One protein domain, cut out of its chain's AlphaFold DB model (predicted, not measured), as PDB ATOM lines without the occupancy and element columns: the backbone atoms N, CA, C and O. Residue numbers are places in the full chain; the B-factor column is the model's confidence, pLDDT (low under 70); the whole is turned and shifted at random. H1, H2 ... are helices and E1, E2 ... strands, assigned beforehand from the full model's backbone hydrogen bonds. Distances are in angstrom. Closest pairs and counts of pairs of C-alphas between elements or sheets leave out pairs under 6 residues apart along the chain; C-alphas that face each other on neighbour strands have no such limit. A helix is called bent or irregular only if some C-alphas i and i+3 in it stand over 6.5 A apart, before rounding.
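This is residues 9 to 103 and 117 to 123 of the 150 residues of an uncharacterized protein of Vitis vinifera (UniProt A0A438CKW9). At one end a small, strongly twisted sheet, E1 E2 E3, has H1 over one face; from E2 a long, loose arm of short helices goes out through H2 to H3 and folds back through H4 to H5, which packs on H2. The 102 printed residues run H1 E1 E2 H2 H3 H4 H5 E3, a mixed class of five named helices and three named strands. The sheet is mixed, in the order E1 E2 E3. The whole is extended, with a radius of gyration of the C-alphas of 21.7 A and spans of 71 by 28 by 18 A; the arm makes the length.

Find C-alpha 9 at (-7.569, -39.256, -15.133); from there H1 runs 25.0 A to residue 25, with a kink of 30 degrees near residue 17, and is only just irregular, C-alphas 13 and 16 being 6.7 A apart. Next come E1, residues 30 to 37, 21.9 A, and E2, residues 44 to 53, 25.1 A, which bends by 69 degrees at residue 48. Then read H2, 55 to 61, H3, 71 to 77, H4, 81 to 84, and H5, 91 to 97. E3, 118 to 120, ends at (-6.804, -40.105, -7.576).

H1 is on the sheet at a height of 7.7 A, two layers, one helix and one sheet; C-alphas 12 and 119 are its closest to E3, 5.6 A. The hairpin E1 and E2 is antiparallel, with N 32 and O 51 at 2.8 A. E2 and E3 are parallel, with N 47 and O 120 at 2.8 A. H2 and H5 touch, closest at C-alphas 60 and 97, 5.1 A. H3 and H4 are close but not clearly touching, closest at C-alphas 74 and 81, 5.7 A. Every O i to N i+4 pair is within hydrogen-bond range in H2, H3 and H5, and 11 of 13 in H1; H4 is too short for one.

Look at C-alphas 40 and 78, the two farthest apart, 72.1 A. Residues 104 to 116 are not printed, a gap of 25.4 A between C-alphas 103 and 117. Of the links printed whole, none is long. Low pLDDT, under 70, marks residues 64 to 71, 88 and 97 to 100.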
ATOM      1  N   ASN A   9      -8.141 -40.392 -15.839       85.62
ATOM      2  CA  ASN A   9      -7.569 -39.256 -15.133       85.62
ATOM      3  C   ASN A   9      -8.328 -37.959 -15.454       85.62
ATOM      4  O   ASN A   9      -8.749 -37.269 -14.531       85.62
ATOM      5  N   GLU A  10      -8.596 -37.683 -16.729       87.19
ATOM      6  CA  GLU A  10      -9.439 -36.576 -17.193       87.19
ATOM      7  C   GLU A  10     -10.821 -36.620 -16.529       87.19
ATOM      8  O   GLU A  10     -11.297 -35.608 -16.016       87.19
ATOM      9  N   SER A  11     -11.435 -37.804 -16.456       88.19
ATOM     10  CA  SER A  11     -12.749 -37.985 -15.824       88.19
ATOM     11  C   SER A  11     -12.719 -37.674 -14.322       88.19
ATOM     12  O   SER A  11     -13.608 -36.989 -13.814       88.19
ATOM     13  N   TYR A  12     -11.689 -38.138 -13.606       91.06
ATOM     14  CA  TYR A  12     -11.516 -37.857 -12.179       91.06
ATOM     15  C   TYR A  12     -11.229 -36.377 -11.912       91.06
ATOM     16  O   TYR A  12     -11.788 -35.835 -10.962       91.06
ATOM     17  N   GLN A  13     -10.438 -35.703 -12.753       91.81
ATOM     18  CA  GLN A  13     -10.175 -34.268 -12.585       91.81
ATOM     19  C   GLN A  13     -11.369 -33.392 -12.990       91.81
ATOM     20  O   GLN A  13     -11.577 -32.327 -12.412       91.81
ATOM     21  N   ALA A  14     -12.199 -33.834 -13.938       91.00
ATOM     22  CA  ALA A  14     -13.402 -33.105 -14.334       91.00
ATOM     23  C   ALA A  14     -14.529 -33.214 -13.289       91.00
ATOM     24  O   ALA A  14     -15.332 -32.290 -13.135       91.00
ATOM     25  N   LEU A  15     -14.607 -34.328 -12.554       92.88
ATOM     26  CA  LEU A  15     -15.730 -34.646 -11.669       92.88
ATOM     27  C   LEU A  15     -16.022 -33.573 -10.594       92.88
ATOM     28  O   LEU A  15     -17.195 -33.218 -10.446       92.88
ATOM     29  N   PRO A  16     -15.036 -33.010  -9.860       94.12
ATOM     30  CA  PRO A  16     -15.290 -31.927  -8.906       94.12
ATOM     31  C   PRO A  16     -15.930 -30.696  -9.550       94.12
ATOM     32  O   PRO A  16     -16.878 -30.137  -8.996       94.12
ATOM     33  N   LYS A  17     -15.462 -30.324 -10.748       93.19
ATOM     34  CA  LYS A  17     -15.974 -29.186 -11.519       93.19
ATOM     35  C   LYS A  17     -17.436 -29.412 -11.903       93.19
ATOM     36  O   LYS A  17     -18.283 -28.572 -11.604       93.19
ATOM     37  N   TRP A  18     -17.752 -30.578 -12.467       93.69
ATOM     38  CA  TRP A  18     -19.122 -30.958 -12.829       93.69
ATOM     39  C   TRP A  18     -20.073 -30.954 -11.632       93.69
ATOM     40  O   TRP A  18     -21.157 -30.378 -11.701       93.69
ATOM     41  N   MET A  19     -19.661 -31.558 -10.519       94.50
ATOM     42  CA  MET A  19     -20.475 -31.611  -9.303       94.50
ATOM     43  C   MET A  19     -20.691 -30.221  -8.699       94.50
ATOM     44  O   MET A  19     -21.786 -29.917  -8.229       94.50
ATOM     45  N   ASN A  20     -19.683 -29.350  -8.745       94.12
ATOM     46  CA  ASN A  20     -19.830 -27.969  -8.307       94.12
ATOM     47  C   ASN A  20     -20.883 -27.223  -9.137       94.12
ATOM     48  O   ASN A  20     -21.789 -26.615  -8.572       94.12
ATOM     49  N   ILE A  21     -20.813 -27.320 -10.467       95.38
ATOM     50  CA  ILE A  21     -21.786 -26.667 -11.349       95.38
ATOM     51  C   ILE A  21     -23.184 -27.252 -11.162       95.38
ATOM     52  O   ILE A  21     -24.131 -26.484 -11.048       95.38
ATOM     53  N   LEU A  22     -23.319 -28.576 -11.038       94.25
ATOM     54  CA  LEU A  22     -24.599 -29.230 -10.750       94.25
ATOM     55  C   LEU A  22     -25.246 -28.661  -9.481       94.25
ATOM     56  O   LEU A  22     -26.449 -28.408  -9.462       94.25
ATOM     57  N   LYS A  23     -24.452 -28.429  -8.429       93.38
ATOM     58  CA  LYS A  23     -24.938 -27.838  -7.176       93.38
ATOM     59  C   LYS A  23     -25.330 -26.369  -7.329       93.38
ATOM     60  O   LYS A  23     -26.313 -25.947  -6.725       93.38
ATOM     61  N   LEU A  24     -24.568 -25.599  -8.105       93.38
ATOM     62  CA  LEU A  24     -24.849 -24.185  -8.359       93.38
ATOM     63  C   LEU A  24     -26.113 -23.997  -9.201       93.38
ATOM     64  O   LEU A  24     -26.926 -23.131  -8.887       93.38
ATOM     65  N   THR A  25     -26.301 -24.815 -10.237       93.69
ATOM     66  CA  THR A  25     -27.483 -24.738 -11.099       93.69
ATOM     67  C   THR A  25     -28.720 -25.281 -10.413       93.69
ATOM     68  O   THR A  25     -29.806 -24.776 -10.656       93.69
ATOM     69  N   ASN A  26     -28.586 -26.256  -9.511       92.88
ATOM     70  CA  ASN A  26     -29.710 -26.851  -8.793       92.88
ATOM     71  C   ASN A  26     -29.598 -26.606  -7.278       92.88
ATOM     72  O   ASN A  26     -29.241 -27.527  -6.532       92.88
ATOM     73  N   PRO A  27     -29.919 -25.388  -6.791       91.06
ATOM     74  CA  PRO A  27     -29.927 -25.089  -5.364       91.06
ATOM     75  C   PRO A  27     -30.759 -26.102  -4.568       91.06
ATOM     76  O   PRO A  27     -31.923 -26.363  -4.866       91.06
ATOM     77  N   GLY A  28     -30.154 -26.685  -3.535       90.75
ATOM     78  CA  GLY A  28     -30.760 -27.760  -2.742       90.75
ATOM     79  C   GLY A  28     -30.364 -29.174  -3.178       90.75
ATOM     80  O   GLY A  28     -30.690 -30.127  -2.470       90.75
ATOM     81  N   ALA A  29     -29.623 -29.338  -4.280       93.00
ATOM     82  CA  ALA A  29     -28.945 -30.597  -4.565       93.00
ATOM     83  C   ALA A  29     -27.937 -30.925  -3.451       93.00
ATOM     84  O   ALA A  29     -27.090 -30.108  -3.068       93.00
ATOM     85  N   ASN A  30     -28.023 -32.148  -2.940       92.88
ATOM     86  CA  ASN A  30     -27.098 -32.678  -1.952       92.88
ATOM     87  C   ASN A  30     -25.996 -33.439  -2.671       92.88
ATOM     88  O   ASN A  30     -26.288 -34.358  -3.429       92.88
ATOM     89  N   ILE A  31     -24.742 -33.074  -2.405       95.69
ATOM     90  CA  ILE A  31     -23.555 -33.757  -2.922       95.69
ATOM     91  C   ILE A  31     -22.679 -34.125  -1.733       95.69
ATOM     92  O   ILE A  31     -22.247 -33.251  -0.979       95.69
ATOM     93  N   VAL A  32     -22.433 -35.418  -1.564       95.75
ATOM     94  CA  VAL A  32     -21.672 -35.986  -0.454       95.75
ATOM     95  C   VAL A  32     -20.466 -36.717  -1.015       95.75
ATOM     96  O   VAL A  32     -20.591 -37.722  -1.716       95.75
ATOM     97  N   TRP A  33     -19.286 -36.216  -0.671       95.50
ATOM     98  CA  TRP A  33     -18.014 -36.798  -1.068       95.50
ATOM     99  C   TRP A  33     -17.484 -37.730   0.013       95.50
ATOM    100  O   TRP A  33     -17.505 -37.406   1.201       95.50
ATOM    101  N   LYS A  34     -16.945 -38.874  -0.404       94.69
ATOM    102  CA  LYS A  34     -16.069 -39.694   0.426       94.69
ATOM    103  C   LYS A  34     -14.709 -39.776  -0.250       94.69
ATOM    104  O   LYS A  34     -14.558 -40.402  -1.299       94.69
ATOM    105  N   THR A  35     -13.732 -39.154   0.390       94.25
ATOM    106  CA  THR A  35     -12.336 -39.143  -0.039       94.25
ATOM    107  C   THR A  35     -11.427 -39.507   1.131       94.25
ATOM    108  O   THR A  35     -11.836 -39.444   2.295       94.25
ATOM    109  N   ILE A  36     -10.206 -39.940   0.819       92.44
ATOM    110  CA  ILE A  36      -9.151 -40.217   1.800       92.44
ATOM    111  C   ILE A  36      -7.957 -39.322   1.452       92.44
ATOM    112  O   ILE A  36      -7.516 -39.360   0.302       92.44
ATOM    113  N   PRO A  37      -7.424 -38.515   2.387       91.44
ATOM    114  CA  PRO A  37      -6.214 -37.738   2.138       91.44
ATOM    115  C   PRO A  37      -5.054 -38.644   1.722       91.44
ATOM    116  O   PRO A  37      -4.800 -39.665   2.365       91.44
ATOM    117  N   LEU A  38      -4.343 -38.273   0.661       89.75
ATOM    118  CA  LEU A  38      -3.086 -38.925   0.311       89.75
ATOM    119  C   LEU A  38      -1.967 -38.195   1.053       89.75
ATOM    120  O   LEU A  38      -1.737 -37.007   0.837       89.75
ATOM    121  N   GLY A  39      -1.321 -38.888   1.992       80.50
ATOM    122  CA  GLY A  39      -0.260 -38.304   2.809       80.50
ATOM    123  C   GLY A  39       0.862 -37.717   1.947       80.50
ATOM    124  O   GLY A  39       1.289 -38.337   0.978       80.50
ATOM    125  N   GLY A  40       1.337 -36.526   2.318       71.75
ATOM    126  CA  GLY A  40       2.527 -35.907   1.728       71.75
ATOM    127  C   GLY A  40       2.292 -34.914   0.584       71.75
ATOM    128  O   GLY A  40       3.247 -34.245   0.206       71.75
ATOM    129  N   ILE A  41       1.067 -34.753   0.059       77.00
ATOM    130  CA  ILE A  41       0.780 -33.748  -0.983       77.00
ATOM    131  C   ILE A  41      -0.536 -33.020  -0.678       77.00
ATOM    132  O   ILE A  41      -1.617 -33.608  -0.716       77.00
ATOM    133  N   TYR A  42      -0.451 -31.718  -0.389       80.62
ATOM    134  CA  TYR A  42      -1.629 -30.885  -0.140       80.62
ATOM    135  C   TYR A  42      -2.564 -30.880  -1.364       80.62
ATOM    136  O   TYR A  42      -2.114 -30.874  -2.509       80.62
ATOM    137  N   GLY A  43      -3.874 -30.935  -1.123       83.62
ATOM    138  CA  GLY A  43      -4.890 -30.936  -2.181       83.62
ATOM    139  C   GLY A  43      -5.070 -32.260  -2.936       83.62
ATOM    140  O   GLY A  43      -5.943 -32.327  -3.793       83.62
ATOM    141  N   ASN A  44      -4.311 -33.319  -2.625       91.56
ATOM    142  CA  ASN A  44      -4.444 -34.623  -3.284       91.56
ATOM    143  C   ASN A  44      -5.227 -35.606  -2.414       91.56
ATOM    144  O   ASN A  44      -4.908 -35.834  -1.243       91.56
ATOM    145  N   VAL A  45      -6.254 -36.221  -2.995       94.19
ATOM    146  CA  VAL A  45      -7.119 -37.159  -2.277       94.19
ATOM    147  C   VAL A  45      -7.423 -38.390  -3.118       94.19
ATOM    148  O   VAL A  45      -7.616 -38.311  -4.330       94.19
ATOM    149  N   ARG A  46      -7.521 -39.548  -2.465       93.06
ATOM    150  CA  ARG A  46      -8.076 -40.753  -3.075       93.06
ATOM    151  C   ARG A  46      -9.587 -40.616  -3.130       93.06
ATOM    152  O   ARG A  46     -10.241 -40.436  -2.097       93.06
ATOM    153  N   PHE A  47     -10.137 -40.713  -4.329       93.19
ATOM    154  CA  PHE A  47     -11.568 -40.802  -4.533       93.19
ATOM    155  C   PHE A  47     -12.066 -42.184  -4.109       93.19
ATOM    156  O   PHE A  47     -11.573 -43.196  -4.598       93.19
ATOM    157  N   MET A  48     -13.076 -42.221  -3.236       92.00
ATOM    158  CA  MET A  48     -13.773 -43.465  -2.897       92.00
ATOM    159  C   MET A  48     -15.136 -43.512  -3.579       92.00
ATOM    160  O   MET A  48     -15.465 -44.467  -4.275       92.00
ATOM    161  N   ARG A  49     -15.953 -42.480  -3.352       92.50
ATOM    162  CA  ARG A  49     -17.287 -42.340  -3.944       92.50
ATOM    163  C   ARG A  49     -17.798 -40.916  -3.805       92.50
ATOM    164  O   ARG A  49     -17.432 -40.200  -2.870       92.50
ATOM    165  N   VAL A  50     -18.722 -40.554  -4.682       94.94
ATOM    166  CA  VAL A  50     -19.577 -39.378  -4.533       94.94
ATOM    167  C   VAL A  50     -21.025 -39.830  -4.646       94.94
ATOM    168  O   VAL A  50     -21.360 -40.662  -5.486       94.94
ATOM    169  N   PHE A  51     -21.872 -39.321  -3.762       95.31
ATOM    170  CA  PHE A  51     -23.318 -39.473  -3.844       95.31
ATOM    171  C   PHE A  51     -23.916 -38.106  -4.132       95.31
ATOM    172  O   PHE A  51     -23.546 -37.132  -3.473       95.31
ATOM    173  N   TRP A  52     -24.848 -38.027  -5.077       95.06
ATOM    174  CA  TRP A  52     -25.630 -36.820  -5.286       95.06
ATOM    175  C   TRP A  52     -27.110 -37.139  -5.448       95.06
ATOM    176  O   TRP A  52     -27.488 -38.188  -5.966       95.06
ATOM    177  N   THR A  53     -27.951 -36.222  -4.989       92.50
ATOM    178  CA  THR A  53     -29.398 -36.280  -5.183       92.50
ATOM    179  C   THR A  53     -29.957 -34.869  -5.254       92.50
ATOM    180  O   THR A  53     -29.499 -33.968  -4.549       92.50
ATOM    181  N   PHE A  54     -30.948 -34.667  -6.111       89.62
ATOM    182  CA  PHE A  54     -31.632 -33.390  -6.218       89.62
ATOM    183  C   PHE A  54     -32.706 -33.272  -5.139       89.62
ATOM    184  O   PHE A  54     -33.311 -34.263  -4.724       89.62
ATOM    185  N   ARG A  55     -32.973 -32.038  -4.710       87.50
ATOM    186  CA  ARG A  55     -34.012 -31.746  -3.721       87.50
ATOM    187  C   ARG A  55     -35.389 -32.332  -4.082       87.50
ATOM    188  O   ARG A  55     -35.956 -32.982  -3.203       87.50
ATOM    189  N   PRO A  56     -35.887 -32.217  -5.333       84.00
ATOM    190  CA  PRO A  56     -37.180 -32.791  -5.708       84.00
ATOM    191  C   PRO A  56     -37.221 -34.309  -5.517       84.00
ATOM    192  O   PRO A  56     -38.213 -34.849  -5.042       84.00
ATOM    193  N   SER A  57     -36.113 -35.010  -5.781       84.12
ATOM    194  CA  SER A  57     -36.017 -36.456  -5.555       84.12
ATOM    195  C   SER A  57     -36.125 -36.828  -4.074       84.12
ATOM    196  O   SER A  57     -36.722 -37.847  -3.739       84.12
ATOM    197  N   VAL A  58     -35.563 -36.015  -3.172       84.00
ATOM    198  CA  VAL A  58     -35.649 -36.238  -1.717       84.00
ATOM    199  C   VAL A  58     -37.053 -35.937  -1.192       84.00
ATOM    200  O   VAL A  58     -37.577 -36.681  -0.363       84.00
ATOM    201  N   GLU A  59     -37.671 -34.858  -1.668       80.88
ATOM    202  CA  GLU A  59     -39.037 -34.482  -1.293       80.88
ATOM    203  C   GLU A  59     -40.051 -35.497  -1.834       80.88
ATOM    204  O   GLU A  59     -40.873 -36.006  -1.072       80.88
ATOM    205  N   GLY A  60     -39.905 -35.903  -3.096       77.19
ATOM    206  CA  GLY A  60     -40.706 -36.946  -3.730       77.19
ATOM    207  C   GLY A  60     -40.564 -38.316  -3.069       77.19
ATOM    208  O   GLY A  60     -41.544 -39.056  -3.018       77.19
ATOM    209  N   PHE A  61     -39.405 -38.643  -2.479       76.94
ATOM    210  CA  PHE A  61     -39.204 -39.928  -1.797       76.94
ATOM    211  C   PHE A  61     -40.179 -40.154  -0.634       76.94
ATOM    212  O   PHE A  61     -40.636 -41.275  -0.423       76.94
ATOM    213  N   LYS A  62     -40.578 -39.091   0.078       70.88
ATOM    214  CA  LYS A  62     -41.605 -39.162   1.138       70.88
ATOM    215  C   LYS A  62     -42.969 -39.627   0.615       70.88
ATOM    216  O   LYS A  62     -43.797 -40.101   1.385       70.88
ATOM    217  N   HIS A  63     -43.187 -39.480  -0.687       70.50
ATOM    218  CA  HIS A  63     -44.420 -39.806  -1.393       70.50
ATOM    219  C   HIS A  63     -44.266 -41.027  -2.308       70.50
ATOM    220  O   HIS A  63     -45.227 -41.412  -2.981       70.50
ATOM    221  N   CYS A  64     -43.089 -41.668  -2.336       65.56
ATOM    222  CA  CYS A  64     -42.932 -42.960  -2.988       65.56
ATOM    223  C   CYS A  64     -43.918 -43.940  -2.347       65.56
ATOM    224  O   CYS A  64     -43.867 -44.197  -1.143       65.56
ATOM    225  N   ARG A  65     -44.848 -44.459  -3.157       65.38
ATOM    226  CA  ARG A  65     -45.855 -45.407  -2.685       65.38
ATOM    227  C   ARG A  65     -45.132 -46.623  -2.092       65.38
ATOM    228  O   ARG A  65     -44.396 -47.278  -2.835       65.38
ATOM    229  N   PRO A  66     -45.361 -47.003  -0.821       57.91
ATOM    230  CA  PRO A  66     -45.154 -48.395  -0.463       57.91
ATOM    231  C   PRO A  66     -46.013 -49.224  -1.427       57.91
ATOM    232  O   PRO A  66     -47.096 -48.792  -1.831       57.91
ATOM    233  N   ILE A  67     -45.519 -50.374  -1.877       59.41
ATOM    234  CA  ILE A  67     -46.288 -51.252  -2.764       59.41
ATOM    235  C   ILE A  67     -47.481 -51.773  -1.957       59.41
ATOM    236  O   ILE A  67     -47.398 -52.805  -1.297       59.41
ATOM    237  N   ILE A  68     -48.594 -51.042  -1.971       60.69
ATOM    238  CA  ILE A  68     -49.828 -51.458  -1.322       60.69
ATOM    239  C   ILE A  68     -50.646 -52.228  -2.365       60.69
ATOM    240  O   ILE A  68     -51.214 -51.651  -3.294       60.69
ATOM    241  N   LYS A  69     -50.712 -53.555  -2.218       60.53
ATOM    242  CA  LYS A  69     -51.587 -54.425  -3.020       60.53
ATOM    243  C   LYS A  69     -53.030 -54.358  -2.493       60.53
ATOM    244  O   LYS A  69     -53.481 -55.272  -1.816       60.53
ATOM    245  N   ILE A  70     -53.762 -53.292  -2.822       64.81
ATOM    246  CA  ILE A  70     -55.201 -53.140  -2.498       64.81
ATOM    247  C   ILE A  70     -56.123 -53.813  -3.543       64.81
ATOM    248  O   ILE A  70     -57.328 -53.919  -3.341       64.81
ATOM    249  N   ASN A  71     -55.597 -54.345  -4.651       66.06
ATOM    250  CA  ASN A  71     -56.465 -54.759  -5.763       66.06
ATOM    251  C   ASN A  71     -57.318 -56.013  -5.503       66.06
ATOM    252  O   ASN A  71     -58.449 -56.064  -5.970       66.06
ATOM    253  N   ALA A  72     -56.825 -57.021  -4.777       72.56
ATOM    254  CA  ALA A  72     -57.531 -58.308  -4.692       72.56
ATOM    255  C   ALA A  72     -58.825 -58.233  -3.860       72.56
ATOM    256  O   ALA A  72     -59.861 -58.760  -4.262       72.56
ATOM    257  N   VAL A  73     -58.783 -57.538  -2.721       79.19
ATOM    258  CA  VAL A  73     -59.918 -57.436  -1.793       79.19
ATOM    259  C   VAL A  73     -60.971 -56.451  -2.310       79.19
ATOM    260  O   VAL A  73     -62.159 -56.767  -2.305       79.19
ATOM    261  N   CYS A  74     -60.549 -55.291  -2.826       81.12
ATOM    262  CA  CYS A  74     -61.459 -54.317  -3.432       81.12
ATOM    263  C   CYS A  74     -62.169 -54.880  -4.672       81.12
ATOM    264  O   CYS A  74     -63.373 -54.681  -4.814       81.12
ATOM    265  N   ALA A  75     -61.470 -55.653  -5.515       80.62
ATOM    266  CA  ALA A  75     -62.086 -56.332  -6.655       80.62
ATOM    267  C   ALA A  75     -63.112 -57.390  -6.219       80.62
ATOM    268  O   ALA A  75     -64.204 -57.448  -6.782       80.62
ATOM    269  N   HIS A  76     -62.795 -58.191  -5.193       84.31
ATOM    270  CA  HIS A  76     -63.719 -59.196  -4.661       84.31
ATOM    271  C   HIS A  76     -64.987 -58.563  -4.069       84.31
ATOM    272  O   HIS A  76     -66.094 -59.022  -4.342       84.31
ATOM    273  N   MET A  77     -64.835 -57.479  -3.304       87.50
ATOM    274  CA  MET A  77     -65.955 -56.796  -2.649       87.50
ATOM    275  C   MET A  77     -66.660 -55.756  -3.536       87.50
ATOM    276  O   MET A  77     -67.601 -55.114  -3.078       87.50
ATOM    277  N   ARG A  78     -66.233 -55.580  -4.797       87.69
ATOM    278  CA  ARG A  78     -66.726 -54.533  -5.719       87.69
ATOM    279  C   ARG A  78     -66.669 -53.125  -5.116       87.69
ATOM    280  O   ARG A  78     -67.546 -52.297  -5.348       87.69
ATOM    281  N   ILE A  79     -65.628 -52.864  -4.335       86.38
ATOM    282  CA  ILE A  79     -65.395 -51.573  -3.695       86.38
ATOM    283  C   ILE A  79     -64.419 -50.785  -4.563       86.38
ATOM    284  O   ILE A  79     -63.384 -51.313  -4.969       86.38
ATOM    285  N   ASP A  80     -64.720 -49.512  -4.816       82.31
ATOM    286  CA  ASP A  80     -63.779 -48.615  -5.483       82.31
ATOM    287  C   ASP A  80     -62.518 -48.443  -4.621       82.31
ATOM    288  O   ASP A  80     -62.562 -47.834  -3.555       82.31
ATOM    289  N   SER A  81     -61.380 -48.979  -5.068       76.38
ATOM    290  CA  SER A  81     -60.112 -48.893  -4.338       76.38
ATOM    291  C   SER A  81     -59.583 -47.464  -4.206       76.38
ATOM    292  O   SER A  81     -58.787 -47.192  -3.307       76.38
ATOM    293  N   TRP A  82     -60.008 -46.543  -5.080       75.25
ATOM    294  CA  TRP A  82     -59.528 -45.159  -5.084       75.25
ATOM    295  C   TRP A  82     -59.921 -44.382  -3.828       75.25
ATOM    296  O   TRP A  82     -59.210 -43.447  -3.454       75.25
ATOM    297  N   GLN A  83     -60.984 -44.797  -3.133       78.19
ATOM    298  CA  GLN A  83     -61.405 -44.176  -1.875       78.19
ATOM    299  C   GLN A  83     -60.415 -44.405  -0.721       78.19
ATOM    300  O   GLN A  83     -60.389 -43.622   0.222       78.19
ATOM    301  N   PHE A  84     -59.570 -45.441  -0.807       76.81
ATOM    302  CA  PHE A  84     -58.549 -45.754   0.201       76.81
ATOM    303  C   PHE A  84     -57.164 -45.197  -0.151       76.81
ATOM    304  O   PHE A  84     -56.228 -45.318   0.635       76.81
ATOM    305  N   VAL A  85     -57.005 -44.598  -1.337       76.19
ATOM    306  CA  VAL A  85     -55.745 -43.971  -1.742       76.19
ATOM    307  C   VAL A  85     -55.708 -42.557  -1.176       76.19
ATOM    308  O   VAL A  85     -56.357 -41.646  -1.700       76.19
ATOM    309  N   GLU A  86     -54.923 -42.362  -0.117       74.00
ATOM    310  CA  GLU A  86     -54.689 -41.029   0.438       74.00
ATOM    311  C   GLU A  86     -54.175 -40.060  -0.635       74.00
ATOM    312  O   GLU A  86     -53.437 -40.439  -1.551       74.00
ATOM    313  N   LYS A  87     -54.543 -38.778  -0.502       74.88
ATOM    314  CA  LYS A  87     -54.198 -37.715  -1.461       74.88
ATOM    315  C   LYS A  87     -52.705 -37.698  -1.804       74.88
ATOM    316  O   LYS A  87     -52.357 -37.524  -2.966       74.88
ATOM    317  N   TYR A  88     -51.844 -37.935  -0.816       66.06
ATOM    318  CA  TYR A  88     -50.388 -37.949  -0.971       66.06
ATOM    319  C   TYR A  88     -49.867 -39.008  -1.946       66.06
ATOM    320  O   TYR A  88     -48.789 -38.834  -2.504       66.06
ATOM    321  N   TYR A  89     -50.620 -40.086  -2.168       72.25
ATOM    322  CA  TYR A  89     -50.226 -41.153  -3.081       72.25
ATOM    323  C   TYR A  89     -50.778 -40.965  -4.492       72.25
ATOM    324  O   TYR A  89     -50.395 -41.716  -5.384       72.25
ATOM    325  N   ARG A  90     -51.669 -40.004  -4.748       75.88
ATOM    326  CA  ARG A  90     -52.273 -39.814  -6.077       75.88
ATOM    327  C   ARG A  90     -51.236 -39.380  -7.129       75.88
ATOM    328  O   ARG A  90     -50.181 -38.843  -6.804       75.88
ATOM    329  N   MET A  91     -51.515 -39.677  -8.401       74.00
ATOM    330  CA  MET A  91     -50.566 -39.450  -9.506       74.00
ATOM    331  C   MET A  91     -50.277 -37.968  -9.757       74.00
ATOM    332  O   MET A  91     -49.166 -37.631 -10.145       74.00
ATOM    333  N   ASP A  92     -51.248 -37.095  -9.506       76.62
ATOM    334  CA  ASP A  92     -51.098 -35.640  -9.533       76.62
ATOM    335  C   ASP A  92     -50.158 -35.153  -8.424       76.62
ATOM    336  O   ASP A  92     -49.251 -34.372  -8.691       76.62
ATOM    337  N   ALA A  93     -50.307 -35.662  -7.196       73.69
ATOM    338  CA  ALA A  93     -49.395 -35.367  -6.091       73.69
ATOM    339  C   ALA A  93     -47.971 -35.867  -6.382       73.69
ATOM    340  O   ALA A  93     -47.006 -35.143  -6.149       73.69
ATOM    341  N   TYR A  94     -47.835 -37.071  -6.950       72.19
ATOM    342  CA  TYR A  94     -46.549 -37.603  -7.400       72.19
ATOM    343  C   TYR A  94     -45.925 -36.724  -8.489       72.19
ATOM    344  O   TYR A  94     -44.788 -36.296  -8.331       72.19
ATOM    345  N   ALA A  95     -46.667 -36.413  -9.556       75.94
ATOM    346  CA  ALA A  95     -46.191 -35.565 -10.645       75.94
ATOM    347  C   ALA A  95     -45.754 -34.191 -10.122       75.94
ATOM    348  O   ALA A  95     -44.652 -33.758 -10.438       75.94
ATOM    349  N   ASN A  96     -46.548 -33.573  -9.243       76.38
ATOM    350  CA  ASN A  96     -46.242 -32.294  -8.599       76.38
ATOM    351  C   ASN A  96     -44.979 -32.311  -7.719       76.38
ATOM    352  O   ASN A  96     -44.395 -31.260  -7.490       76.38
ATOM    353  N   ASN A  97     -44.511 -33.465  -7.236       67.81
ATOM    354  CA  ASN A  97     -43.218 -33.525  -6.537       67.81
ATOM    355  C   ASN A  97     -42.027 -33.454  -7.503       67.81
ATOM    356  O   ASN A  97     -40.935 -33.052  -7.110       67.81
ATOM    357  N   TYR A  98     -42.238 -33.839  -8.763       67.31
ATOM    358  CA  TYR A  98     -41.245 -33.772  -9.835       67.31
ATOM    359  C   TYR A  98     -41.477 -32.593 -10.793       67.31
ATOM    360  O   TYR A  98     -40.723 -32.453 -11.750       67.31
ATOM    361  N   THR A  99     -42.482 -31.736 -10.557       67.81
ATOM    362  CA  THR A  99     -42.666 -30.492 -11.330       67.81
ATOM    363  C   THR A  99     -41.615 -29.438 -10.999       67.81
ATOM    364  O   THR A  99     -41.460 -28.492 -11.764       67.81
ATOM    365  N   LEU A 100     -40.882 -29.587  -9.888       65.44
ATOM    366  CA  LEU A 100     -39.681 -28.798  -9.633       65.44
ATOM    367  C   LEU A 100     -38.658 -29.081 -10.738       65.44
ATOM    368  O   LEU A 100     -38.095 -30.175 -10.818       65.44
ATOM    369  N   GLU A 101     -38.446 -28.085 -11.593       71.31
ATOM    370  CA  GLU A 101     -37.587 -28.193 -12.765       71.31
ATOM    371  C   GLU A 101     -36.133 -28.450 -12.356       71.31
ATOM    372  O   GLU A 101     -35.545 -27.740 -11.537       71.31
ATOM    373  N   PHE A 102     -35.538 -29.487 -12.947       82.69
ATOM    374  CA  PHE A 102     -34.092 -29.640 -12.941       82.69
ATOM    375  C   PHE A 102     -33.511 -28.560 -13.845       82.69
ATOM    376  O   PHE A 102     -33.781 -28.529 -15.047       82.69
ATOM    377  N   ASN A 103     -32.683 -27.691 -13.281       89.88
ATOM    378  CA  ASN A 103     -32.014 -26.667 -14.059       89.88
ATOM    379  C   ASN A 103     -30.927 -27.307 -14.919       89.88
ATOM    380  O   ASN A 103     -30.097 -28.090 -14.434       89.88
ATOM    381  N   PRO A 117      -9.591 -30.171  -5.402       90.25
ATOM    382  CA  PRO A 117      -8.663 -31.228  -5.037       90.25
ATOM    383  C   PRO A 117      -8.394 -32.162  -6.217       90.25
ATOM    384  O   PRO A 117      -9.321 -32.556  -6.927       90.25
ATOM    385  N   ILE A 118      -7.137 -32.573  -6.366       92.38
ATOM    386  CA  ILE A 118      -6.741 -33.574  -7.351       92.38
ATOM    387  C   ILE A 118      -7.258 -34.927  -6.871       92.38
ATOM    388  O   ILE A 118      -6.878 -35.415  -5.797       92.38
ATOM    389  N   LEU A 119      -8.144 -35.524  -7.667       93.69
ATOM    390  CA  LEU A 119      -8.734 -36.823  -7.372       93.69
ATOM    391  C   LEU A 119      -7.884 -37.938  -7.972       93.69
ATOM    392  O   LEU A 119      -7.670 -37.984  -9.180       93.69
ATOM    393  N   HIS A 120      -7.465 -38.879  -7.135       91.69
ATOM    394  CA  HIS A 120      -6.804 -40.105  -7.576       91.69
ATOM    395  C   HIS A 120      -7.792 -41.271  -7.527       91.69
ATOM    396  O   HIS A 120      -8.452 -41.435  -6.491       91.69
ATOM    397  N   PRO A 121      -7.912 -42.091  -8.590       90.00
ATOM    398  CA  PRO A 121      -8.699 -43.318  -8.527       90.00
ATOM    399  C   PRO A 121      -8.196 -44.232  -7.411       90.00
ATOM    400  O   PRO A 121      -7.003 -44.265  -7.112       90.00
ATOM    401  N   ASP A 122      -9.097 -45.024  -6.832       86.44
ATOM    402  CA  ASP A 122      -8.682 -46.179  -6.044       86.44
ATOM    403  C   ASP A 122      -8.163 -47.269  -7.000       86.44
ATOM    404  O   ASP A 122      -8.966 -47.809  -7.768       86.44
ATOM    405  N   PRO A 123      -6.863 -47.628  -6.961       84.44
ATOM    406  CA  PRO A 123      -6.294 -48.619  -7.874       84.44
ATOM    407  C   PRO A 123      -6.974 -49.989  -7.782       84.44
ATOM    408  O   PRO A 123      -6.967 -50.740  -8.750       84.44
TER     409      PRO A 123